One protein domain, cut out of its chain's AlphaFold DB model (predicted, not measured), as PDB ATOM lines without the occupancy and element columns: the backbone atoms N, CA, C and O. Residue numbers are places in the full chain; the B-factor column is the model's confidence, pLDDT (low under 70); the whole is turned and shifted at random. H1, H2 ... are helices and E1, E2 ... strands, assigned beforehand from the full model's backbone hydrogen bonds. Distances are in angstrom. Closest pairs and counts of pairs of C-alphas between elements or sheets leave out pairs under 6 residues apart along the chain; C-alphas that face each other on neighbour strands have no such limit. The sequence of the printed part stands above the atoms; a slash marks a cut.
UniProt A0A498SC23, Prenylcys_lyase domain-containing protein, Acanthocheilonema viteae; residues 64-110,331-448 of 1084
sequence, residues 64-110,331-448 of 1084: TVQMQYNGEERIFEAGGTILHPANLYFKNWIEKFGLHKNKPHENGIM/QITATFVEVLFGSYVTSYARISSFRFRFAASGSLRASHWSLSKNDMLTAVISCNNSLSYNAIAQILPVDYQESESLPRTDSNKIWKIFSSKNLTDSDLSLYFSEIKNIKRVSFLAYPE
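This is residues 64 to 110 and 331 to 448 of the 1084 residues of the protein "Prenylcys_lyase domain-containing protein" of Acanthocheilonema viteae (UniProt A0A498SC23). A twisted slab of five strands, E6 E7 E8 E3 E9, is partly covered on one face by the small hairpin E1 E2, a two-sheet sandwich, while two arms reach out at opposite ends: residues 84 to 90 and 92 to 98 with H1, and the tip of hairpin E4 E5, residues 350 to 355. The printed part has 165 residues with three named helices and nine named strands, in the order E1 E2 H1 E3 E4 E5 E6 E7 H2 E8 H3 E9; the class is mixed, with under half of the residues in named elements. The large sheet is antiparallel throughout. The whole is elongated, 57 by 37 by 34 A, and only just compact, close to loose, with a radius of gyration of the C-alphas of 17.9 A.

Start at the large sheet, in order E6, residues 377 to 382, E7, 391 to 395, E8, 413 to 419, E3, 331 to 339, and E9, 437 to 447; E6 and E9 are its edge strands. Look for N 380 and O 392 in the hairpin E6 and E7, 2.8 A; N 393 and O 416 between E7 and E8, 2.9 A; N 335 and O 417 between E8 and E3, 2.9 A; N 334 and O 441 between E3 and E9, 2.9 A. E8, H3, residues 425 to 428, and E9 form a split strand-helix-strand unit, two strands running the same way with E3 between them, its crossover right-handed; H3 only grazes the sheet. E1, residues 64 to 69, and E2, 72 to 77, a hairpin with N 67 and O 74 at 2.9 A, face the large sheet, the facing parts 9.3 A centre to centre; the closest C-alphas of E1 and E8 are Tyr 69 and Ile 414, 7.4 A. E4, residues 348 to 351, and E5, 354 to 357, form a hairpin with N 349 and O 356 at 3.3 A; E4 and E6 are apart. H1, residues 88 to 97, and H2, 402 to 405, are not on the large sheet. Every O i to N i+4 pair is within hydrogen-bond range in H1; H2 and H3 are too short for such a pair.

Find C-alpha 64 at (-5.605, 33.089, -2.834), where E1 begins its 14.6 A; E2 spans 16.2 A and H1 14.2 A. E3 runs 25.6 A from C-alpha 331 at (-8.894, 26.525, 12.443), and E8 19.1 A. E9, the longest strand, runs 30.9 A to C-alpha 447 at (-17.525, 29.076, 14.316).

The C-alphas farthest apart are Lys 96 and Ser 352, 57.2 A. Residues 111 to 330 are cut out, leaving 25.3 A between C-alphas 110 and 331. E5 to E6 is a long link of 19 residues. Mean pLDDT of the printed part is 71.0; residues 103 to 109, 340 to 377, 402 to 412 and 433 are under 70.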
ATOM      1  N   THR A  64      -6.162  33.712  -1.628       91.25
ATOM      2  CA  THR A  64      -5.605  33.089  -2.834       91.25
ATOM      3  C   THR A  64      -4.138  32.728  -2.621       91.25
ATOM      4  O   THR A  64      -3.438  33.395  -1.861       91.25
ATOM      5  N   VAL A  65      -3.647  31.711  -3.326       91.69
ATOM      6  CA  VAL A  65      -2.236  31.311  -3.324       91.69
ATOM      7  C   VAL A  65      -1.712  31.240  -4.755       91.69
ATOM      8  O   VAL A  65      -2.413  30.796  -5.659       91.69
ATOM      9  N   GLN A  66      -0.477  31.676  -4.965       92.19
ATOM     10  CA  GLN A  66       0.235  31.489  -6.228       92.19
ATOM     11  C   GLN A  66       0.911  30.112  -6.240       92.19
ATOM     12  O   GLN A  66       1.531  29.743  -5.243       92.19
ATOM     13  N   MET A  67       0.821  29.357  -7.332       88.81
ATOM     14  CA  MET A  67       1.494  28.063  -7.516       88.81
ATOM     15  C   MET A  67       2.087  27.966  -8.922       88.81
ATOM     16  O   MET A  67       1.573  28.565  -9.862       88.81
ATOM     17  N   GLN A  68       3.152  27.176  -9.062       83.75
ATOM     18  CA  GLN A  68       3.716  26.827 -10.365       83.75
ATOM     19  C   GLN A  68       2.796  25.824 -11.070       83.75
ATOM     20  O   GLN A  68       2.532  24.748 -10.540       83.75
ATOM     21  N   TYR A  69       2.299  26.182 -12.250       79.69
ATOM     22  CA  TYR A  69       1.381  25.383 -13.059       79.69
ATOM     23  C   TYR A  69       1.805  25.474 -14.524       79.69
ATOM     24  O   TYR A  69       1.916  26.566 -15.072       79.69
ATOM     25  N   ASN A  70       2.112  24.329 -15.141       73.00
ATOM     26  CA  ASN A  70       2.598  24.219 -16.526       73.00
ATOM     27  C   ASN A  70       3.794  25.139 -16.893       73.00
ATOM     28  O   ASN A  70       4.007  25.433 -18.066       73.00
ATOM     29  N   GLY A  71       4.598  25.551 -15.903       72.06
ATOM     30  CA  GLY A  71       5.774  26.421 -16.072       72.06
ATOM     31  C   GLY A  71       5.553  27.903 -15.737       72.06
ATOM     32  O   GLY A  71       6.516  28.664 -15.739       72.06
ATOM     33  N   GLU A  72       4.323  28.309 -15.417       82.44
ATOM     34  CA  GLU A  72       3.957  29.682 -15.046       82.44
ATOM     35  C   GLU A  72       3.548  29.772 -13.565       82.44
ATOM     36  O   GLU A  72       3.018  28.813 -13.001       82.44
ATOM     37  N   GLU A  73       3.724  30.932 -12.917       88.06
ATOM     38  CA  GLU A  73       3.128  31.166 -11.593       88.06
ATOM     39  C   GLU A  73       1.685  31.680 -11.738       88.06
ATOM     40  O   GLU A  73       1.453  32.854 -12.023       88.06
ATOM     41  N   ARG A  74       0.712  30.787 -11.528       90.56
ATOM     42  CA  ARG A  74      -0.733  31.046 -11.672       90.56
ATOM     43  C   ARG A  74      -1.409  31.114 -10.295       90.56
ATOM     44  O   ARG A  74      -0.891  30.596  -9.302       90.56
ATOM     45  N   ILE A  75      -2.563  31.779 -10.204       91.25
ATOM     46  CA  ILE A  75      -3.265  32.046  -8.932       91.25
ATOM     47  C   ILE A  75      -4.393  31.026  -8.708       91.25
ATOM     48  O   ILE A  75      -5.170  30.762  -9.615       91.25
ATOM     49  N   PHE A  76      -4.523  30.499  -7.488       91.31
ATOM     50  CA  PHE A  76      -5.502  29.482  -7.079       91.31
ATOM     51  C   PHE A  76      -6.263  29.912  -5.809       91.31
ATOM     52  O   PHE A  76      -5.712  30.593  -4.942       91.31
ATOM     53  N   GLU A  77      -7.524  29.495  -5.642       90.62
ATOM     54  CA  GLU A  77      -8.343  29.904  -4.485       90.62
ATOM     55  C   GLU A  77      -8.100  29.036  -3.240       90.62
ATOM     56  O   GLU A  77      -8.323  27.822  -3.244       90.62
ATOM     57  N   ALA A  78      -7.720  29.660  -2.123       87.69
ATOM     58  CA  ALA A  78      -7.494  28.992  -0.840       87.69
ATOM     59  C   ALA A  78      -8.727  29.012   0.073       87.69
ATOM     60  O   ALA A  78      -9.068  27.961   0.621       87.69
ATOM     61  N   GLY A  79      -9.454  30.127   0.161       84.88
ATOM     62  CA  GLY A  79     -10.695  30.232   0.938       84.88
ATOM     63  C   GLY A  79     -11.854  30.830   0.136       84.88
ATOM     64  O   GLY A  79     -11.636  31.665  -0.735       84.88
ATOM     65  N   GLY A  80     -13.084  30.386   0.427       82.31
ATOM     66  CA  GLY A  80     -14.303  30.857  -0.249       82.31
ATOM     67  C   GLY A  80     -14.382  30.489  -1.738       82.31
ATOM     68  O   GLY A  80     -14.709  31.335  -2.559       82.31
ATOM     69  N   THR A  81     -14.061  29.236  -2.075       80.81
ATOM     70  CA  THR A  81     -13.834  28.760  -3.458       80.81
ATOM     71  C   THR A  81     -15.101  28.549  -4.308       80.81
ATOM     72  O   THR A  81     -15.003  28.353  -5.515       80.81
ATOM     73  N   ILE A  82     -16.298  28.575  -3.712       84.69
ATOM     74  CA  ILE A  82     -17.565  28.308  -4.415       84.69
ATOM     75  C   ILE A  82     -18.646  29.339  -4.076       84.69
ATOM     76  O   ILE A  82     -18.778  29.779  -2.931       84.69
ATOM     77  N   LEU A  83     -19.443  29.679  -5.085       88.31
ATOM     78  CA  LEU A  83     -20.648  30.499  -5.018       88.31
ATOM     79  C   LEU A  83     -21.856  29.663  -5.448       88.31
ATOM     80  O   LEU A  83     -21.770  28.848  -6.366       88.31
ATOM     81  N   HIS A  84     -22.990  29.884  -4.785       89.12
ATOM     82  CA  HIS A  84     -24.249  29.202  -5.070       89.12
ATOM     83  C   HIS A  84     -25.151  30.090  -5.951       89.12
ATOM     84  O   HIS A  84     -25.166  31.305  -5.738       89.12
ATOM     85  N   PRO A  85     -25.928  29.547  -6.911       85.06
ATOM     86  CA  PRO A  85     -26.813  30.338  -7.780       85.06
ATOM     87  C   PRO A  85     -27.797  31.281  -7.063       85.06
ATOM     88  O   PRO A  85     -28.084  32.354  -7.588       85.06
ATOM     89  N   ALA A  86     -28.256  30.918  -5.859       85.69
ATOM     90  CA  ALA A  86     -29.154  31.732  -5.018       85.69
ATOM     91  C   ALA A  86     -28.454  32.856  -4.205       85.69
ATOM     92  O   ALA A  86     -29.089  33.536  -3.396       85.69
ATOM     93  N   ASN A  87     -27.144  33.066  -4.390       90.38
ATOM     94  CA  ASN A  87     -26.407  34.171  -3.766       90.38
ATOM     95  C   ASN A  87     -26.720  35.487  -4.507       90.38
ATOM     96  O   ASN A  87     -26.000  35.874  -5.435       90.38
ATOM     97  N   LEU A  88     -27.823  36.146  -4.140       91.94
ATOM     98  CA  LEU A  88     -28.401  37.256  -4.901       91.94
ATOM     99  C   LEU A  88     -27.455  38.458  -5.015       91.94
ATOM    100  O   LEU A  88     -27.312  39.011  -6.105       91.94
ATOM    101  N   TYR A  89     -26.779  38.861  -3.935       94.56
ATOM    102  CA  TYR A  89     -25.859  39.996  -3.992       94.56
ATOM    103  C   TYR A  89     -24.650  39.680  -4.871       94.56
ATOM    104  O   TYR A  89     -24.288  40.498  -5.716       94.56
ATOM    105  N   PHE A  90     -24.070  38.481  -4.756       92.75
ATOM    106  CA  PHE A  90     -22.972  38.067  -5.633       92.75
ATOM    107  C   PHE A  90     -23.390  37.975  -7.100       92.75
ATOM    108  O   PHE A  90     -22.647  38.447  -7.957       92.75
ATOM    109  N   LYS A  91     -24.581  37.447  -7.408       92.25
ATOM    110  CA  LYS A  91     -25.140  37.473  -8.768       92.25
ATOM    111  C   LYS A  91     -25.227  38.913  -9.297       92.25
ATOM    112  O   LYS A  91     -24.645  39.216 -10.338       92.25
ATOM    113  N   ASN A  92     -25.866  39.803  -8.540       93.81
ATOM    114  CA  ASN A  92     -26.080  41.196  -8.932       93.81
ATOM    115  C   ASN A  92     -24.760  41.982  -9.066       93.81
ATOM    116  O   ASN A  92     -24.654  42.864  -9.915       93.81
ATOM    117  N   TRP A  93     -23.736  41.678  -8.259       95.62
ATOM    118  CA  TRP A  93     -22.411  42.298  -8.369       95.62
ATOM    119  C   TRP A  93     -21.602  41.776  -9.559       95.62
ATOM    120  O   TRP A  93     -20.938  42.572 -10.218       95.62
ATOM    121  N   ILE A  94     -21.681  40.481  -9.875       93.12
ATOM    122  CA  ILE A  94     -21.068  39.901 -11.081       93.12
ATOM    123  C   ILE A  94     -21.637  40.579 -12.332       93.12
ATOM    124  O   ILE A  94     -20.875  41.044 -13.177       93.12
ATOM    125  N   GLU A  95     -22.963  40.717 -12.398       93.25
ATOM    126  CA  GLU A  95     -23.665  41.400 -13.489       93.25
ATOM    127  C   GLU A  95     -23.313  42.904 -13.537       93.25
ATOM    128  O   GLU A  95     -22.943  43.415 -14.593       93.25
ATOM    129  N   LYS A  96     -23.316  43.609 -12.394       93.69
ATOM    130  CA  LYS A  96     -22.981  45.049 -12.305       93.69
ATOM    131  C   LYS A  96     -21.526  45.384 -12.660       93.69
ATOM    132  O   LYS A  96     -21.268  46.489 -13.135       93.69
ATOM    133  N   PHE A  97     -20.580  44.482 -12.401       95.88
ATOM    134  CA  PHE A  97     -19.153  44.696 -12.669       95.88
ATOM    135  C   PHE A  97     -18.650  44.008 -13.949       95.88
ATOM    136  O   PHE A  97     -17.458  44.097 -14.237       95.88
ATOM    137  N   GLY A  98     -19.529  43.352 -14.721       92.69
ATOM    138  CA  GLY A  98     -19.167  42.690 -15.980       92.69
ATOM    139  C   GLY A  98     -18.213  41.505 -15.800       92.69
ATOM    140  O   GLY A  98     -17.331  41.298 -16.627       92.69
ATOM    141  N   LEU A  99     -18.339  40.764 -14.695       92.50
ATOM    142  CA  LEU A  99     -17.453  39.645 -14.369       92.50
ATOM    143  C   LEU A  99     -17.969  38.332 -14.977       92.50
ATOM    144  O   LEU A  99     -19.175  38.094 -15.055       92.50
ATOM    145  N   HIS A 100     -17.052  37.446 -15.362       89.00
ATOM    146  CA  HIS A 100     -17.390  36.135 -15.923       89.00
ATOM    147  C   HIS A 100     -17.386  35.036 -14.849       89.00
ATOM    148  O   HIS A 100     -16.641  35.099 -13.868       89.00
ATOM    149  N   LYS A 101     -18.233  34.018 -15.039       88.88
ATOM    150  CA  LYS A 101     -18.343  32.849 -14.154       88.88
ATOM    151  C   LYS A 101     -17.549  31.680 -14.737       88.88
ATOM    152  O   LYS A 101     -17.803  31.290 -15.873       88.88
ATOM    153  N   ASN A 102     -16.661  31.094 -13.943       81.62
ATOM    154  CA  ASN A 102     -16.021  29.819 -14.248       81.62
ATOM    155  C   ASN A 102     -16.960  28.675 -13.833       81.62
ATOM    156  O   ASN A 102     -17.502  28.681 -12.722       81.62
ATOM    157  N   LYS A 103     -17.139  27.684 -14.715       63.97
ATOM    158  CA  LYS A 103     -17.807  26.416 -14.381       63.97
ATOM    159  C   LYS A 103     -16.932  25.592 -13.417       63.97
ATOM    160  O   LYS A 103     -15.708  25.744 -13.436       63.97
ATOM    161  N   PRO A 104     -17.517  24.707 -12.593       62.09
ATOM    162  CA  PRO A 104     -16.743  23.765 -11.795       62.09
ATOM    163  C   PRO A 104     -16.091  22.716 -12.709       62.09
ATOM    164  O   PRO A 104     -16.663  22.305 -13.717       62.09
ATOM    165  N   HIS A 105     -14.888  22.262 -12.356       57.88
ATOM    166  CA  HIS A 105     -14.186  21.221 -13.109       57.88
ATOM    167  C   HIS A 105     -14.756  19.837 -12.768       57.88
ATOM    168  O   HIS A 105     -14.371  19.220 -11.773       57.88
ATOM    169  N   GLU A 106     -15.682  19.347 -13.592       51.09
ATOM    170  CA  GLU A 106     -16.379  18.078 -13.349       51.09
ATOM    171  C   GLU A 106     -15.633  16.822 -13.833       51.09
ATOM    172  O   GLU A 106     -16.068  15.704 -13.525       51.09
ATOM    173  N   ASN A 107     -14.519  16.985 -14.554       47.78
ATOM    174  CA  ASN A 107     -13.782  15.880 -15.166       47.78
ATOM    175  C   ASN A 107     -13.052  15.031 -14.105       47.78
ATOM    176  O   ASN A 107     -12.299  15.538 -13.268       47.78
ATOM    177  N   GLY A 108     -13.245  13.712 -14.178       55.25
ATOM    178  CA  GLY A 108     -12.632  12.722 -13.287       55.25
ATOM    179  C   GLY A 108     -13.581  12.125 -12.243       55.25
ATOM    180  O   GLY A 108     -14.772  12.440 -12.175       55.25
ATOM    181  N   ILE A 109     -13.049  11.193 -11.453       61.97
ATOM    182  CA  ILE A 109     -13.826  10.414 -10.483       61.97
ATOM    183  C   ILE A 109     -13.820  11.120  -9.123       61.97
ATOM    184  O   ILE A 109     -12.785  11.543  -8.621       61.97
ATOM    185  N   MET A 110     -14.987  11.214  -8.494       74.50
ATOM    186  CA  MET A 110     -15.162  11.723  -7.134       74.50
ATOM    187  C   MET A 110     -15.642  10.591  -6.226       74.50
ATOM    188  O   MET A 110     -16.560   9.863  -6.605       74.50
ATOM    189  N   GLN A 331      -9.984  26.323  13.394       86.56
ATOM    190  CA  GLN A 331      -8.894  26.525  12.443       86.56
ATOM    191  C   GLN A 331      -8.966  25.442  11.366       86.56
ATOM    192  O   GLN A 331      -9.144  24.265  11.683       86.56
ATOM    193  N   ILE A 332      -8.820  25.848  10.109       88.50
ATOM    194  CA  ILE A 332      -8.667  24.950   8.967       88.50
ATOM    195  C   ILE A 332      -7.424  25.382   8.187       88.50
ATOM    196  O   ILE A 332      -7.112  26.573   8.094       88.50
ATOM    197  N   THR A 333      -6.730  24.401   7.625       90.44
ATOM    198  CA  THR A 333      -5.561  24.579   6.774       90.44
ATOM    199  C   THR A 333      -5.843  23.983   5.402       90.44
ATOM    200  O   THR A 333      -6.173  22.801   5.276       90.44
ATOM    201  N   ALA A 334      -5.713  24.820   4.375       90.81
ATOM    202  CA  ALA A 334      -5.660  24.409   2.983       90.81
ATOM    203  C   ALA A 334      -4.191  24.159   2.607       90.81
ATOM    204  O   ALA A 334      -3.394  25.099   2.539       90.81
ATOM    205  N   THR A 335      -3.830  22.897   2.392       91.69
ATOM    206  CA  THR A 335      -2.499  22.498   1.914       91.69
ATOM    207  C   THR A 335      -2.558  22.277   0.408       91.69
ATOM    208  O   THR A 335      -3.397  21.519  -0.070       91.69
ATOM    209  N   PHE A 336      -1.681  22.951  -0.325       90.56
ATOM    210  CA  PHE A 336      -1.540  22.888  -1.774       90.56
ATOM    211  C   PHE A 336      -0.306  22.068  -2.121       90.56
ATOM    212  O   PHE A 336       0.748  22.305  -1.535       90.56
ATOM    213  N   VAL A 337      -0.433  21.138  -3.064       87.62
ATOM    214  CA  VAL A 337       0.622  20.196  -3.458       87.62
ATOM    215  C   VAL A 337       0.749  20.191  -4.983       87.62
ATOM    216  O   VAL A 337      -0.246  20.010  -5.681       87.62
ATOM    217  N   GLU A 338       1.960  20.405  -5.498       84.88
ATOM    218  CA  GLU A 338       2.295  20.269  -6.923       84.88
ATOM    219  C   GLU A 338       2.789  18.841  -7.202       84.88
ATOM    220  O   GLU A 338       3.761  18.395  -6.586       84.88
ATOM    221  N   VAL A 339       2.117  18.135  -8.117       72.94
ATOM    222  CA  VAL A 339       2.338  16.711  -8.422       72.94
ATOM    223  C   VAL A 339       2.556  16.524  -9.928       72.94
ATOM    224  O   VAL A 339       1.782  17.039 -10.738       72.94
ATOM    225  N   LEU A 340       3.594  15.769 -10.301       59.25
ATOM    226  CA  LEU A 340       3.836  15.328 -11.680       59.25
ATOM    227  C   LEU A 340       2.848  14.215 -12.060       59.25
ATOM    228  O   LEU A 340       2.597  13.300 -11.272       59.25
ATOM    229  N   PHE A 341       2.265  14.288 -13.257       50.12
ATOM    230  CA  PHE A 341       1.291  13.295 -13.710       50.12
ATOM    231  C   PHE A 341       1.957  12.197 -14.550       50.12
ATOM    232  O   PHE A 341       2.273  12.394 -15.718       50.12
ATOM    233  N   GLY A 342       2.133  11.016 -13.954       40.66
ATOM    234  CA  GLY A 342       2.307   9.779 -14.718       40.66
ATOM    235  C   GLY A 342       0.989   9.362 -15.383       40.66
ATOM    236  O   GLY A 342      -0.084   9.594 -14.827       40.66
ATOM    237  N   SER A 343       1.075   8.753 -16.566       27.30
ATOM    238  CA  SER A 343      -0.057   8.373 -17.427       27.30
ATOM    239  C   SER A 343      -0.904   7.181 -16.904       27.30
ATOM    240  O   SER A 343      -0.698   6.704 -15.789       27.30
ATOM    241  N   TYR A 344      -1.845   6.697 -17.741       25.09
ATOM    242  CA  TYR A 344      -2.774   5.547 -17.568       25.09
ATOM    243  C   TYR A 344      -4.139   5.829 -16.867       25.09
ATOM    244  O   TYR A 344      -4.221   6.649 -15.953       25.09
ATOM    245  N   VAL A 345      -5.231   5.197 -17.365       26.19
ATOM    246  CA  VAL A 345      -6.668   5.559 -17.150       26.19
ATOM    247  C   VAL A 345      -7.633   4.332 -17.162       26.19
ATOM    248  O   VAL A 345      -7.383   3.360 -17.879       26.19
ATOM    249  N   THR A 346      -8.746   4.380 -16.391       24.12
ATOM    250  CA  THR A 346      -9.772   3.308 -16.194       24.12
ATOM    251  C   THR A 346     -10.594   2.887 -17.401       24.12
ATOM    252  O   THR A 346     -10.818   3.668 -18.317       24.12
ATOM    253  N   SER A 347     -11.154   1.668 -17.326       25.73
ATOM    254  CA  SER A 347     -11.899   1.051 -18.415       25.73
ATOM    255  C   SER A 347     -12.929  -0.038 -18.059       25.73
ATOM    256  O   SER A 347     -12.891  -0.640 -16.983       25.73
ATOM    257  N   TYR A 348     -13.889  -0.239 -18.977       29.41
ATOM    258  CA  TYR A 348     -15.070  -1.107 -18.846       29.41
ATOM    259  C   TYR A 348     -15.259  -1.982 -20.084       29.41
ATOM    260  O   TYR A 348     -15.515  -1.457 -21.167       29.41
ATOM    261  N   ALA A 349     -15.236  -3.305 -19.923       29.33
ATOM    262  CA  ALA A 349     -15.303  -4.214 -21.061       29.33
ATOM    263  C   ALA A 349     -16.710  -4.628 -21.486       29.33
ATOM    264  O   ALA A 349     -17.498  -5.093 -20.662       29.33
ATOM    265  N   ARG A 350     -16.944  -4.565 -22.803       33.66
ATOM    266  CA  ARG A 350     -17.914  -5.387 -23.536       33.66
ATOM    267  C   ARG A 350     -17.138  -6.353 -24.435       33.66
ATOM    268  O   ARG A 350     -16.475  -5.911 -25.371       33.66
ATOM    269  N   ILE A 351     -17.257  -7.648 -24.164       33.97
ATOM    270  CA  ILE A 351     -16.945  -8.723 -25.113       33.97
ATOM    271  C   ILE A 351     -18.246  -9.514 -25.238       33.97
ATOM    272  O   ILE A 351     -18.765  -9.968 -24.220       33.97
ATOM    273  N   SER A 352     -18.791  -9.585 -26.450       37.00
ATOM    274  CA  SER A 352     -20.079 -10.210 -26.791       37.00
ATOM    275  C   SER A 352     -21.282  -9.734 -25.957       37.00
ATOM    276  O   SER A 352     -22.001  -8.858 -26.438       37.00
ATOM    277  N   SER A 353     -21.480 -10.222 -24.729       32.81
ATOM    278  CA  SER A 353     -22.620  -9.869 -23.862       32.81
ATOM    279  C   SER A 353     -22.305  -9.627 -22.371       32.81
ATOM    280  O   SER A 353     -23.147  -9.066 -21.667       32.81
ATOM    281  N   PHE A 354     -21.103  -9.950 -21.871       26.72
ATOM    282  CA  PHE A 354     -20.760  -9.817 -20.438       26.72
ATOM    283  C   PHE A 354     -19.787  -8.667 -20.104       26.72
ATOM    284  O   PHE A 354     -19.129  -8.076 -20.964       26.72
ATOM    285  N   ARG A 355     -19.764  -8.289 -18.812       27.75
ATOM    286  CA  ARG A 355     -19.308  -6.979 -18.304       27.75
ATOM    287  C   ARG A 355     -18.159  -7.091 -17.291       27.75
ATOM    288  O   ARG A 355     -18.405  -7.310 -16.104       27.75
ATOM    289  N   PHE A 356     -16.923  -6.841 -17.721       28.41
ATOM    290  CA  PHE A 356     -15.744  -6.855 -16.834       28.41
ATOM    291  C   PHE A 356     -15.391  -5.450 -16.264       28.41
ATOM    292  O   PHE A 356     -15.800  -4.426 -16.818       28.41
ATOM    293  N   ARG A 357     -14.649  -5.391 -15.140       24.78
ATOM    294  CA  ARG A 357     -14.249  -4.166 -14.390       24.78
ATOM    295  C   ARG A 357     -12.719  -4.104 -14.182       24.78
ATOM    296  O   ARG A 357     -12.207  -5.019 -13.547       24.78
ATOM    297  N   PHE A 358     -12.005  -3.061 -14.646       26.59
ATOM    298  CA  PHE A 358     -10.515  -3.032 -14.732       26.59
ATOM    299  C   PHE A 358      -9.797  -1.858 -13.984       26.59
ATOM    300  O   PHE A 358     -10.445  -0.882 -13.620       26.59
ATOM    301  N   ALA A 359      -8.458  -1.952 -13.734       24.25
ATOM    302  CA  ALA A 359      -7.839  -1.557 -12.431       24.25
ATOM    303  C   ALA A 359      -6.354  -0.973 -12.235       24.25
ATOM    304  O   ALA A 359      -5.826  -1.204 -11.146       24.25
ATOM    305  N   ALA A 360      -5.633  -0.189 -13.093       28.14
ATOM    306  CA  ALA A 360      -4.370   0.530 -12.661       28.14
ATOM    307  C   ALA A 360      -3.968   1.933 -13.267       28.14
ATOM    308  O   ALA A 360      -3.812   2.028 -14.476       28.14
ATOM    309  N   SER A 361      -3.678   2.967 -12.429       29.50
ATOM    310  CA  SER A 361      -3.605   4.439 -12.741       29.50
ATOM    311  C   SER A 361      -2.300   5.201 -12.406       29.50
ATOM    312  O   SER A 361      -1.352   4.626 -11.862       29.50
ATOM    313  N   GLY A 362      -2.355   6.539 -12.584       33.50
ATOM    314  CA  GLY A 362      -1.529   7.555 -11.912       33.50
ATOM    315  C   GLY A 362      -2.221   8.534 -10.914       33.50
ATOM    316  O   GLY A 362      -3.359   8.977 -11.084       33.50
ATOM    317  N   SER A 363      -1.411   8.979  -9.934       48.69
ATOM    318  CA  SER A 363      -1.436  10.226  -9.110       48.69
ATOM    319  C   SER A 363      -1.903  10.220  -7.641       48.69
ATOM    320  O   SER A 363      -1.345  10.993  -6.862       48.69
ATOM    321  N   LEU A 364      -2.815   9.345  -7.206       48.53
ATOM    322  CA  LEU A 364      -3.060   9.088  -5.770       48.53
ATOM    323  C   LEU A 364      -2.517   7.705  -5.391       48.53
ATOM    324  O   LEU A 364      -2.567   6.768  -6.188       48.53
ATOM    325  N   ARG A 365      -1.983   7.553  -4.172       46.81
ATOM    326  CA  ARG A 365      -1.335   6.316  -3.699       46.81
ATOM    327  C   ARG A 365      -2.366   5.206  -3.452       46.81
ATOM    328  O   ARG A 365      -2.747   4.938  -2.320       46.81
ATOM    329  N   ALA A 366      -2.829   4.557  -4.522       48.38
ATOM    330  CA  ALA A 366      -3.989   3.658  -4.530       48.38
ATOM    331  C   ALA A 366      -3.975   2.534  -3.474       48.38
ATOM    332  O   ALA A 366      -5.034   2.152  -2.980       48.38
ATOM    333  N   SER A 367      -2.793   2.064  -3.059       44.94
ATOM    334  CA  SER A 367      -2.631   1.089  -1.971       44.94
ATOM    335  C   SER A 367      -3.125   1.578  -0.599       44.94
ATOM    336  O   SER A 367      -3.330   0.758   0.284       44.94
ATOM    337  N   HIS A 368      -3.291   2.889  -0.398       46.03
ATOM    338  CA  HIS A 368      -3.907   3.471   0.802       46.03
ATOM    339  C   HIS A 368      -5.444   3.472   0.742       46.03
ATOM    340  O   HIS A 368      -6.108   3.540   1.768       46.03
ATOM    341  N   TRP A 369      -6.004   3.407  -0.466       53.41
ATOM    342  CA  TRP A 369      -7.400   3.726  -0.762       53.41
ATOM    343  C   TRP A 369      -8.264   2.494  -1.068       53.41
ATOM    344  O   TRP A 369      -9.403   2.640  -1.503       53.41
ATOM    345  N   SER A 370      -7.708   1.284  -0.928       50.88
ATOM    346  CA  SER A 370      -8.317   0.014  -1.370       50.88
ATOM    347  C   SER A 370      -8.780   0.016  -2.839       50.88
ATOM    348  O   SER A 370      -9.565  -0.832  -3.263       50.88
ATOM    349  N   LEU A 371      -8.293   0.970  -3.636       44.34
ATOM    350  CA  LEU A 371      -8.713   1.153  -5.013       44.34
ATOM    351  C   LEU A 371      -7.960   0.186  -5.924       44.34
ATOM    352  O   LEU A 371      -6.731   0.230  -6.037       44.34
ATOM    353  N   SER A 372      -8.750  -0.600  -6.664       39.84
ATOM    354  CA  SER A 372      -8.578  -0.760  -8.115       39.84
ATOM    355  C   SER A 372      -7.944   0.517  -8.654       39.84
ATOM    356  O   SER A 372      -8.594   1.556  -8.692       39.84
ATOM    357  N   LYS A 373      -6.644   0.499  -8.956       36.56
ATOM    358  CA  LYS A 373      -5.900   1.765  -8.952       36.56
ATOM    359  C   LYS A 373      -6.426   2.713 -10.027       36.56
ATOM    360  O   LYS A 373      -6.398   3.909  -9.791       36.56
ATOM    361  N   ASN A 374      -6.895   2.163 -11.159       37.12
ATOM    362  CA  ASN A 374      -7.155   2.853 -12.435       37.12
ATOM    363  C   ASN A 374      -7.946   4.150 -12.334       37.12
ATOM    364  O   ASN A 374      -7.728   5.066 -13.124       37.12
ATOM    365  N   ASP A 375      -8.839   4.203 -11.357       42.91
ATOM    366  CA  ASP A 375      -9.705   5.329 -11.102       42.91
ATOM    367  C   ASP A 375      -8.891   6.616 -10.932       42.91
ATOM    368  O   ASP A 375      -8.273   6.846  -9.890       42.91
ATOM    369  N   MET A 376      -8.904   7.469 -11.973       53.59
ATOM    370  CA  MET A 376      -8.377   8.837 -11.917       53.59
ATOM    371  C   MET A 376      -9.316   9.686 -11.055       53.59
ATOM    372  O   MET A 376     -10.109  10.512 -11.517       53.59
ATOM    373  N   LEU A 377      -9.233   9.390  -9.768       64.94
ATOM    374  CA  LEU A 377      -9.859  10.058  -8.658       64.94
ATOM    375  C   LEU A 377      -9.330  11.492  -8.646       64.94
ATOM    376  O   LEU A 377      -8.133  11.697  -8.484       64.94
ATOM    377  N   THR A 378     -10.204  12.468  -8.872       71.81
ATOM    378  CA  THR A 378      -9.912  13.908  -8.821       71.81
ATOM    379  C   THR A 378     -10.451  14.557  -7.550       71.81
ATOM    380  O   THR A 378     -10.016  15.656  -7.212       71.81
ATOM    381  N   ALA A 379     -11.328  13.878  -6.799       79.88
ATOM    382  CA  ALA A 379     -11.748  14.299  -5.464       79.88
ATOM    383  C   ALA A 379     -12.039  13.117  -4.520       79.88
ATOM    384  O   ALA A 379     -12.775  12.193  -4.861       79.88
ATOM    385  N   VAL A 380     -11.528  13.199  -3.290       85.31
ATOM    386  CA  VAL A 380     -11.907  12.362  -2.144       85.31
ATOM    387  C   VAL A 380     -12.492  13.254  -1.064       85.31
ATOM    388  O   VAL A 380     -11.848  14.210  -0.629       85.31
ATOM    389  N   ILE A 381     -13.686  12.919  -0.583       88.50
ATOM    390  CA  ILE A 381     -14.325  13.621   0.530       88.50
ATOM    391  C   ILE A 381     -14.556  12.636   1.670       88.50
ATOM    392  O   ILE A 381     -15.195  11.599   1.496       88.50
ATOM    393  N   SER A 382     -14.022  12.948   2.850       90.62
ATOM    394  CA  SER A 382     -14.165  12.085   4.019       90.62
ATOM    395  C   SER A 382     -15.529  12.292   4.675       90.62
ATOM    396  O   SER A 382     -15.842  13.402   5.111       90.62
ATOM    397  N   CYS A 383     -16.303  11.219   4.851       90.25
ATOM    398  CA  CYS A 383     -17.446  11.206   5.768       90.25
ATOM    399  C   CYS A 383     -17.047  10.838   7.212       90.25
ATOM    400  O   CYS A 383     -17.913  10.640   8.064       90.25
ATOM    401  N   ASN A 384     -15.748  10.771   7.517       90.12
ATOM    402  CA  ASN A 384     -15.204  10.443   8.830       90.12
ATOM    403  C   ASN A 384     -14.345  11.596   9.379       90.12
ATOM    404  O   ASN A 384     -13.210  11.835   8.962       90.12
ATOM    405  N   ASN A 385     -14.895  12.316  10.361       87.94
ATOM    406  CA  ASN A 385     -14.260  13.490  10.967       87.94
ATOM    407  C   ASN A 385     -13.016  13.167  11.828       87.94
ATOM    408  O   ASN A 385     -12.388  14.098  12.331       87.94
ATOM    409  N   SER A 386     -12.677  11.885  12.027       86.81
ATOM    410  CA  SER A 386     -11.488  11.447  12.776       86.81
ATOM    411  C   SER A 386     -10.211  11.409  11.930       86.81
ATOM    412  O   SER A 386      -9.118  11.332  12.491       86.81
ATOM    413  N   LEU A 387     -10.329  11.455  10.596       85.69
ATOM    414  CA  LEU A 387      -9.179  11.468   9.690       85.69
ATOM    415  C   LEU A 387      -8.425  12.811   9.755       85.69
ATOM    416  O   LEU A 387      -8.956  13.839  10.178       85.69
ATOM    417  N   SER A 388      -7.158  12.806   9.340       84.69
ATOM    418  CA  SER A 388      -6.279  13.988   9.336       84.69
ATOM    419  C   SER A 388      -6.728  15.072   8.341       84.69
ATOM    420  O   SER A 388      -6.511  16.263   8.582       84.69
ATOM    421  N   TYR A 389      -7.396  14.669   7.258       88.75
ATOM    422  CA  TYR A 389      -7.978  15.525   6.228       88.75
ATOM    423  C   TYR A 389      -9.516  15.463   6.238       88.75
ATOM    424  O   TYR A 389     -10.137  14.513   6.718       88.75
ATOM    425  N   ASN A 390     -10.132  16.491   5.664       90.19
ATOM    426  CA  ASN A 390     -11.571  16.616   5.458       90.19
ATOM    427  C   ASN A 390     -11.943  16.305   3.996       90.19
ATOM    428  O   ASN A 390     -12.874  15.541   3.742       90.19
ATOM    429  N   ALA A 391     -11.171  16.842   3.047       89.88
ATOM    430  CA  ALA A 391     -11.266  16.548   1.617       89.88
ATOM    431  C   ALA A 391      -9.903  16.727   0.922       89.88
ATOM    432  O   ALA A 391      -9.076  17.521   1.379       89.88
ATOM    433  N   ILE A 392      -9.684  16.012  -0.181       88.81
ATOM    434  CA  ILE A 392      -8.514  16.091  -1.068       88.81
ATOM    435  C   ILE A 392      -9.051  16.226  -2.497       88.81
ATOM    436  O   ILE A 392      -9.756  15.328  -2.948       88.81
ATOM    437  N   ALA A 393      -8.752  17.310  -3.213       85.06
ATOM    438  CA  ALA A 393      -9.263  17.529  -4.572       85.06
ATOM    439  C   ALA A 393      -8.240  18.200  -5.498       85.06
ATOM    440  O   ALA A 393      -7.486  19.074  -5.066       85.06
ATOM    441  N   GLN A 394      -8.233  17.822  -6.776       83.31
ATOM    442  CA  GLN A 394      -7.525  18.550  -7.826       83.31
ATOM    443  C   GLN A 394      -8.225  19.900  -8.056       83.31
ATOM    444  O   GLN A 394      -9.453  19.984  -8.022       83.31
ATOM    445  N   ILE A 395      -7.452  20.959  -8.293       83.62
ATOM    446  CA  ILE A 395      -7.965  22.310  -8.552       83.62
ATOM    447  C   ILE A 395      -7.278  22.962  -9.758       83.62
ATOM    448  O   ILE A 395      -6.216  22.528 -10.204       83.62
ATOM    449  N   LEU A 396      -7.894  24.033 -10.257       84.88
ATOM    450  CA  LEU A 396      -7.447  24.831 -11.398       84.88
ATOM    451  C   LEU A 396      -7.204  26.295 -10.995       84.88
ATOM    452  O   LEU A 396      -7.721  26.724  -9.954       84.88
ATOM    453  N   PRO A 397      -6.420  27.058 -11.780       88.56
ATOM    454  CA  PRO A 397      -6.189  28.466 -11.500       88.56
ATOM    455  C   PRO A 397      -7.433  29.325 -11.786       88.56
ATOM    456  O   PRO A 397      -8.377  28.912 -12.459       88.56
ATOM    457  N   VAL A 398      -7.456  30.543 -11.249       88.38
ATOM    458  CA  VAL A 398      -8.625  31.446 -11.292       88.38
ATOM    459  C   VAL A 398      -8.863  32.099 -12.656       88.38
ATOM    460  O   VAL A 398      -9.952  32.605 -12.914       88.38
ATOM    461  N   ASP A 399      -7.841  32.092 -13.507       85.56
ATOM    462  CA  ASP A 399      -7.788  32.657 -14.861       85.56
ATOM    463  C   ASP A 399      -7.986  31.596 -15.966       85.56
ATOM    464  O   ASP A 399      -7.923  31.911 -17.153       85.56
ATOM    465  N   TYR A 400      -8.227  30.345 -15.562       80.25
ATOM    466  CA  TYR A 400      -8.332  29.168 -16.416       80.25
ATOM    467  C   TYR A 400      -9.332  29.320 -17.573       80.25
ATOM    468  O   TYR A 400     -10.418  29.884 -17.412       80.25
ATOM    469  N   GLN A 401      -8.985  28.742 -18.725       70.31
ATOM    470  CA  GLN A 401      -9.815  28.725 -19.933       70.31
ATOM    471  C   GLN A 401     -10.252  27.295 -20.276       70.31
ATOM    472  O   GLN A 401      -9.480  26.357 -20.113       70.31
ATOM    473  N   GLU A 402     -11.459  27.105 -20.823       59.12
ATOM    474  CA  GLU A 402     -11.956  25.761 -21.194       59.12
ATOM    475  C   GLU A 402     -11.082  25.069 -22.268       59.12
ATOM    476  O   GLU A 402     -11.057  23.843 -22.350       59.12
ATOM    477  N   SER A 403     -10.286  25.823 -23.033       53.44
ATOM    478  CA  SER A 403      -9.248  25.312 -23.944       53.44
ATOM    479  C   SER A 403      -8.063  24.635 -23.230       53.44
ATOM    480  O   SER A 403      -7.406  23.779 -23.822       53.44
ATOM    481  N   GLU A 404      -7.813  24.954 -21.956       53.34
ATOM    482  CA  GLU A 404      -6.838  24.289 -21.079       53.34
ATOM    483  C   GLU A 404      -7.417  22.989 -20.445       53.34
ATOM    484  O   GLU A 404      -6.810  22.421 -19.537       53.34
ATOM    485  N   SER A 405      -8.595  22.500 -20.881       43.09
ATOM    486  CA  SER A 405      -9.242  21.276 -20.339       43.09
ATOM    487  C   SER A 405      -8.904  19.974 -21.053       43.09
ATOM    488  O   SER A 405      -9.098  18.898 -20.482       43.09
ATOM    489  N   LEU A 406      -8.342  20.054 -22.260       39.25
ATOM    490  CA  LEU A 406      -7.800  18.889 -22.950       39.25
ATOM    491  C   LEU A 406      -6.566  18.384 -22.178       39.25
ATOM    492  O   LEU A 406      -5.606  19.146 -22.014       39.25
ATOM    493  N   PRO A 407      -6.555  17.127 -21.691       42.22
ATOM    494  CA  PRO A 407      -5.494  16.632 -20.825       42.22
ATOM    495  C   PRO A 407      -4.194  16.431 -21.612       42.22
ATOM    496  O   PRO A 407      -3.931  15.357 -22.151       42.22
ATOM    497  N   ARG A 408      -3.339  17.460 -21.638       36.41
ATOM    498  CA  ARG A 408      -1.933  17.298 -22.029       36.41
ATOM    499  C   ARG A 408      -1.282  16.313 -21.064       36.41
ATOM    500  O   ARG A 408      -1.329  16.524 -19.848       36.41
ATOM    501  N   THR A 409      -0.673  15.264 -21.613       38.44
ATOM    502  CA  THR A 409      -0.080  14.135 -20.876       38.44
ATOM    503  C   THR A 409       0.939  14.559 -19.823       38.44
ATOM    504  O   THR A 409       1.079  13.882 -18.812       38.44
ATOM    505  N   ASP A 410       1.576  15.712 -20.032       42.03
ATOM    506  CA  ASP A 410       2.760  16.165 -19.299       42.03
ATOM    507  C   ASP A 410       2.448  17.340 -18.340       42.03
ATOM    508  O   ASP A 410       3.340  18.089 -17.942       42.03
ATOM    509  N   SER A 411       1.169  17.563 -18.008       54.66
ATOM    510  CA  SER A 411       0.723  18.717 -17.207       54.66
ATOM    511  C   SER A 411       0.826  18.490 -15.689       54.66
ATOM    512  O   SER A 411       0.378  17.474 -15.150       54.66
ATOM    513  N   ASN A 412       1.380  19.475 -14.970       66.19
ATOM    514  CA  ASN A 412       1.511  19.421 -13.508       66.19
ATOM    515  C   ASN A 412       0.144  19.628 -12.846       66.19
ATOM    516  O   ASN A 412      -0.535  20.621 -13.107       66.19
ATOM    517  N   LYS A 413      -0.247  18.737 -11.930       78.12
ATOM    518  CA  LYS A 413      -1.534  18.825 -11.226       78.12
ATOM    519  C   LYS A 413      -1.372  19.488  -9.863       78.12
ATOM    520  O   LYS A 413      -0.531  19.077  -9.063       78.12
ATOM    521  N   ILE A 414      -2.216  20.484  -9.585       85.50
ATOM    522  CA  ILE A 414      -2.314  21.115  -8.265       85.50
ATOM    523  C   ILE A 414      -3.438  20.463  -7.466       85.50
ATOM    524  O   ILE A 414      -4.595  20.430  -7.884       85.50
ATOM    525  N   TRP A 415      -3.077  19.976  -6.286       87.12
ATOM    526  CA  TRP A 415      -3.970  19.338  -5.330       87.12
ATOM    527  C   TRP A 415      -4.188  20.230  -4.116       87.12
ATOM    528  O   TRP A 415      -3.230  20.751  -3.550       87.12
ATOM    529  N   LYS A 416      -5.442  20.375  -3.689       89.75
ATOM    530  CA  LYS A 416      -5.857  21.097  -2.486       89.75
ATOM    531  C   LYS A 416      -6.413  20.118  -1.461       89.75
ATOM    532  O   LYS A 416      -7.362  19.384  -1.728       89.75
ATOM    533  N   ILE A 417      -5.839  20.149  -0.267       90.56
ATOM    534  CA  ILE A 417      -6.232  19.322   0.869       90.56
ATOM    535  C   ILE A 417      -6.808  20.237   1.937       90.56
ATOM    536  O   ILE A 417      -6.107  21.102   2.466       90.56
ATOM    537  N   PHE A 418      -8.082  20.055   2.259       89.69
ATOM    538  CA  PHE A 418      -8.741  20.751   3.357       89.69
ATOM    539  C   PHE A 418      -8.556  19.917   4.624       89.69
ATOM    540  O   PHE A 418      -8.868  18.726   4.623       89.69
ATOM    541  N   SER A 419      -7.992  20.502   5.682       90.94
ATOM    542  CA  SER A 419      -7.549  19.751   6.863       90.94
ATOM    543  C   SER A 419      -7.716  20.547   8.159       90.94
ATOM    544  O   SER A 419      -7.384  21.726   8.231       90.94
ATOM    545  N   SER A 420      -8.221  19.903   9.216       84.62
ATOM    546  CA  SER A 420      -8.433  20.542  10.532       84.62
ATOM    547  C   SER A 420      -7.179  20.624  11.418       84.62
ATOM    548  O   SER A 420      -7.245  21.066  12.565       84.62
ATOM    549  N   LYS A 421      -6.033  20.194  10.882       83.88
ATOM    550  CA  LYS A 421      -4.694  20.227  11.480       83.88
ATOM    551  C   LYS A 421      -3.690  20.586  10.382       83.88
ATOM    552  O   LYS A 421      -3.965  20.366   9.208       83.88
ATOM    553  N   ASN A 422      -2.508  21.076  10.749       85.56
ATOM    554  CA  ASN A 422      -1.425  21.248   9.780       85.56
ATOM    555  C   ASN A 422      -0.825  19.878   9.441       85.56
ATOM    556  O   ASN A 422      -0.129  19.302  10.274       85.56
ATOM    557  N   LEU A 423      -1.092  19.375   8.234       86.62
ATOM    558  CA  LEU A 423      -0.469  18.154   7.717       86.62
ATOM    559  C   LEU A 423       1.039  18.364   7.537       86.62
ATOM    560  O   LEU A 423       1.453  19.339   6.903       86.62
ATOM    561  N   THR A 424       1.838  17.445   8.071       85.12
ATOM    562  CA  THR A 424       3.294  17.339   7.887       85.12
ATOM    563  C   THR A 424       3.637  16.787   6.504       85.12
ATOM    564  O   THR A 424       2.782  16.217   5.830       85.12
ATOM    565  N   ASP A 425       4.887  16.919   6.062       78.81
ATOM    566  CA  ASP A 425       5.310  16.346   4.774       78.81
ATOM    567  C   ASP A 425       5.263  14.801   4.797       78.81
ATOM    568  O   ASP A 425       4.923  14.170   3.796       78.81
ATOM    569  N   SER A 426       5.460  14.185   5.972       77.94
ATOM    570  CA  SER A 426       5.202  12.757   6.200       77.94
ATOM    571  C   SER A 426       3.730  12.376   6.011       77.94
ATOM    572  O   SER A 426       3.464  11.370   5.353       77.94
ATOM    573  N   ASP A 427       2.774  13.182   6.494       80.56
ATOM    574  CA  ASP A 427       1.341  12.923   6.272       80.56
ATOM    575  C   ASP A 427       0.999  12.970   4.774       80.56
ATOM    576  O   ASP A 427       0.209  12.166   4.285       80.56
ATOM    577  N   LEU A 428       1.617  13.887   4.020       81.25
ATOM    578  CA  LEU A 428       1.394  14.025   2.578       81.25
ATOM    579  C   LEU A 428       1.931  12.826   1.779       81.25
ATOM    580  O   LEU A 428       1.301  12.420   0.800       81.25
ATOM    581  N   SER A 429       3.029  12.205   2.229       74.31
ATOM    582  CA  SER A 429       3.607  11.000   1.604       74.31
ATOM    583  C   SER A 429       2.712   9.747   1.686       74.31
ATOM    584  O   SER A 429       2.941   8.759   0.981       74.31
ATOM    585  N   LEU A 430       1.663   9.770   2.520       72.25
ATOM    586  CA  LEU A 430       0.628   8.729   2.549       72.25
ATOM    587  C   LEU A 430      -0.306   8.816   1.333       72.25
ATOM    588  O   LEU A 430      -0.786   7.789   0.857       72.25
ATOM    589  N   TYR A 431      -0.546  10.027   0.822       74.38
ATOM    590  CA  TYR A 431      -1.541  10.295  -0.221       74.38
ATOM    591  C   TYR A 431      -0.922  10.408  -1.618       74.38
ATOM    592  O   TYR A 431      -1.497   9.884  -2.572       74.38
ATOM    593  N   PHE A 432       0.255  11.030  -1.739       74.75
ATOM    594  CA  PHE A 432       0.927  11.300  -3.016       74.75
ATOM    595  C   PHE A 432       2.250  10.538  -3.130       74.75
ATOM    596  O   PHE A 432       2.959  10.355  -2.142       74.75
ATOM    597  N   SER A 433       2.581  10.088  -4.342       64.81
ATOM    598  CA  SER A 433       3.819   9.352  -4.639       64.81
ATOM    599  C   SER A 433       5.019  10.257  -4.920       64.81
ATOM    600  O   SER A 433       6.142   9.887  -4.599       64.81
ATOM    601  N   GLU A 434       4.783  11.427  -5.512       71.06
ATOM    602  CA  GLU A 434       5.809  12.395  -5.892       71.06
ATOM    603  C   GLU A 434       5.266  13.808  -5.655       71.06
ATOM    604  O   GLU A 434       4.152  14.129  -6.067       71.06
ATOM    605  N   ILE A 435       6.032  14.638  -4.945       78.62
ATOM    606  CA  ILE A 435       5.647  16.003  -4.571       78.62
ATOM    607  C   ILE A 435       6.789  16.939  -4.949       78.62
ATOM    608  O   ILE A 435       7.901  16.790  -4.448       78.62
ATOM    609  N   LYS A 436       6.499  17.929  -5.795       81.12
ATOM    610  CA  LYS A 436       7.475  18.927  -6.252       81.12
ATOM    611  C   LYS A 436       7.480  20.192  -5.388       81.12
ATOM    612  O   LYS A 436       8.528  20.802  -5.199       81.12
ATOM    613  N   ASN A 437       6.319  20.610  -4.881       83.94
ATOM    614  CA  ASN A 437       6.160  21.868  -4.145       83.94
ATOM    615  C   ASN A 437       4.957  21.801  -3.194       83.94
ATOM    616  O   ASN A 437       3.965  21.136  -3.500       83.94
ATOM    617  N   ILE A 438       5.032  22.501  -2.057       88.44
ATOM    618  CA  ILE A 438       3.967  22.555  -1.049       88.44
ATOM    619  C   ILE A 438       3.795  23.992  -0.545       88.44
ATOM    620  O   ILE A 438       4.733  24.580  -0.007       88.44
ATOM    621  N   LYS A 439       2.575  24.540  -0.616       91.00
ATOM    622  CA  LYS A 439       2.202  25.797   0.066       91.00
ATOM    623  C   LYS A 439       1.036  25.538   1.028       91.00
ATOM    624  O   LYS A 439       0.140  24.754   0.738       91.00
ATOM    625  N   ARG A 440       1.042  26.164   2.209       90.75
ATOM    626  CA  ARG A 440       0.056  25.930   3.284       90.75
ATOM    627  C   ARG A 440      -0.597  27.249   3.688       90.75
ATOM    628  O   ARG A 440       0.106  28.193   4.032       90.75
ATOM    629  N   VAL A 441      -1.929  27.309   3.681       88.50
ATOM    630  CA  VAL A 441      -2.708  28.505   4.045       88.50
ATOM    631  C   VAL A 441      -3.652  28.150   5.194       88.50
ATOM    632  O   VAL A 441      -4.583  27.369   5.016       88.50
ATOM    633  N   SER A 442      -3.391  28.684   6.390       87.44
ATOM    634  CA  SER A 442      -4.168  28.419   7.616       87.44
ATOM    635  C   SER A 442      -5.025  29.625   7.996       87.44
ATOM    636  O   SER A 442      -4.512  30.740   8.048       87.44
ATOM    637  N   PHE A 443      -6.300  29.418   8.326       83.69
ATOM    638  CA  PHE A 443      -7.186  30.482   8.814       83.69
ATOM    639  C   PHE A 443      -8.226  29.961   9.817       83.69
ATOM    640  O   PHE A 443      -8.592  28.785   9.823       83.69
ATOM    641  N   LEU A 444      -8.708  30.851  10.692       85.56
ATOM    642  CA  LEU A 444      -9.860  30.582  11.559       85.56
ATOM    643  C   LEU A 444     -11.124  30.696  10.702       85.56
ATOM    644  O   LEU A 444     -11.609  31.788  10.420       85.56
ATOM    645  N   ALA A 445     -11.579  29.550  10.197       80.31
ATOM    646  CA  ALA A 445     -12.458  29.498   9.039       80.31
ATOM    647  C   ALA A 445     -13.935  29.680   9.396       80.31
ATOM    648  O   ALA A 445     -14.626  30.419   8.695       80.31
ATOM    649  N   TYR A 446     -14.404  29.045  10.476       87.94
ATOM    650  CA  TYR A 446     -15.822  29.000  10.857       87.94
ATOM    651  C   TYR A 446     -15.993  28.908  12.381       87.94
ATOM    652  O   TYR A 446     -15.146  28.293  13.032       87.94
ATOM    653  N   PRO A 447     -17.094  29.416  12.959       89.38
ATOM    654  CA  PRO A 447     -17.525  29.076  14.316       89.38
ATOM    655  C   PRO A 447     -17.643  27.562  14.584       89.38
ATOM    656  O   PRO A 447     -17.928  26.768  13.685       89.38
ATOM    657  N   GLU A 448     -17.475  27.162  15.846       89.31
ATOM    658  CA  GLU A 448     -17.868  25.837  16.342       89.31
ATOM    659  C   GLU A 448     -19.391  25.780  16.545       89.31
ATOM    660  O   GLU A 448     -19.914  26.197  17.579       89.31
TER     661      GLU A 448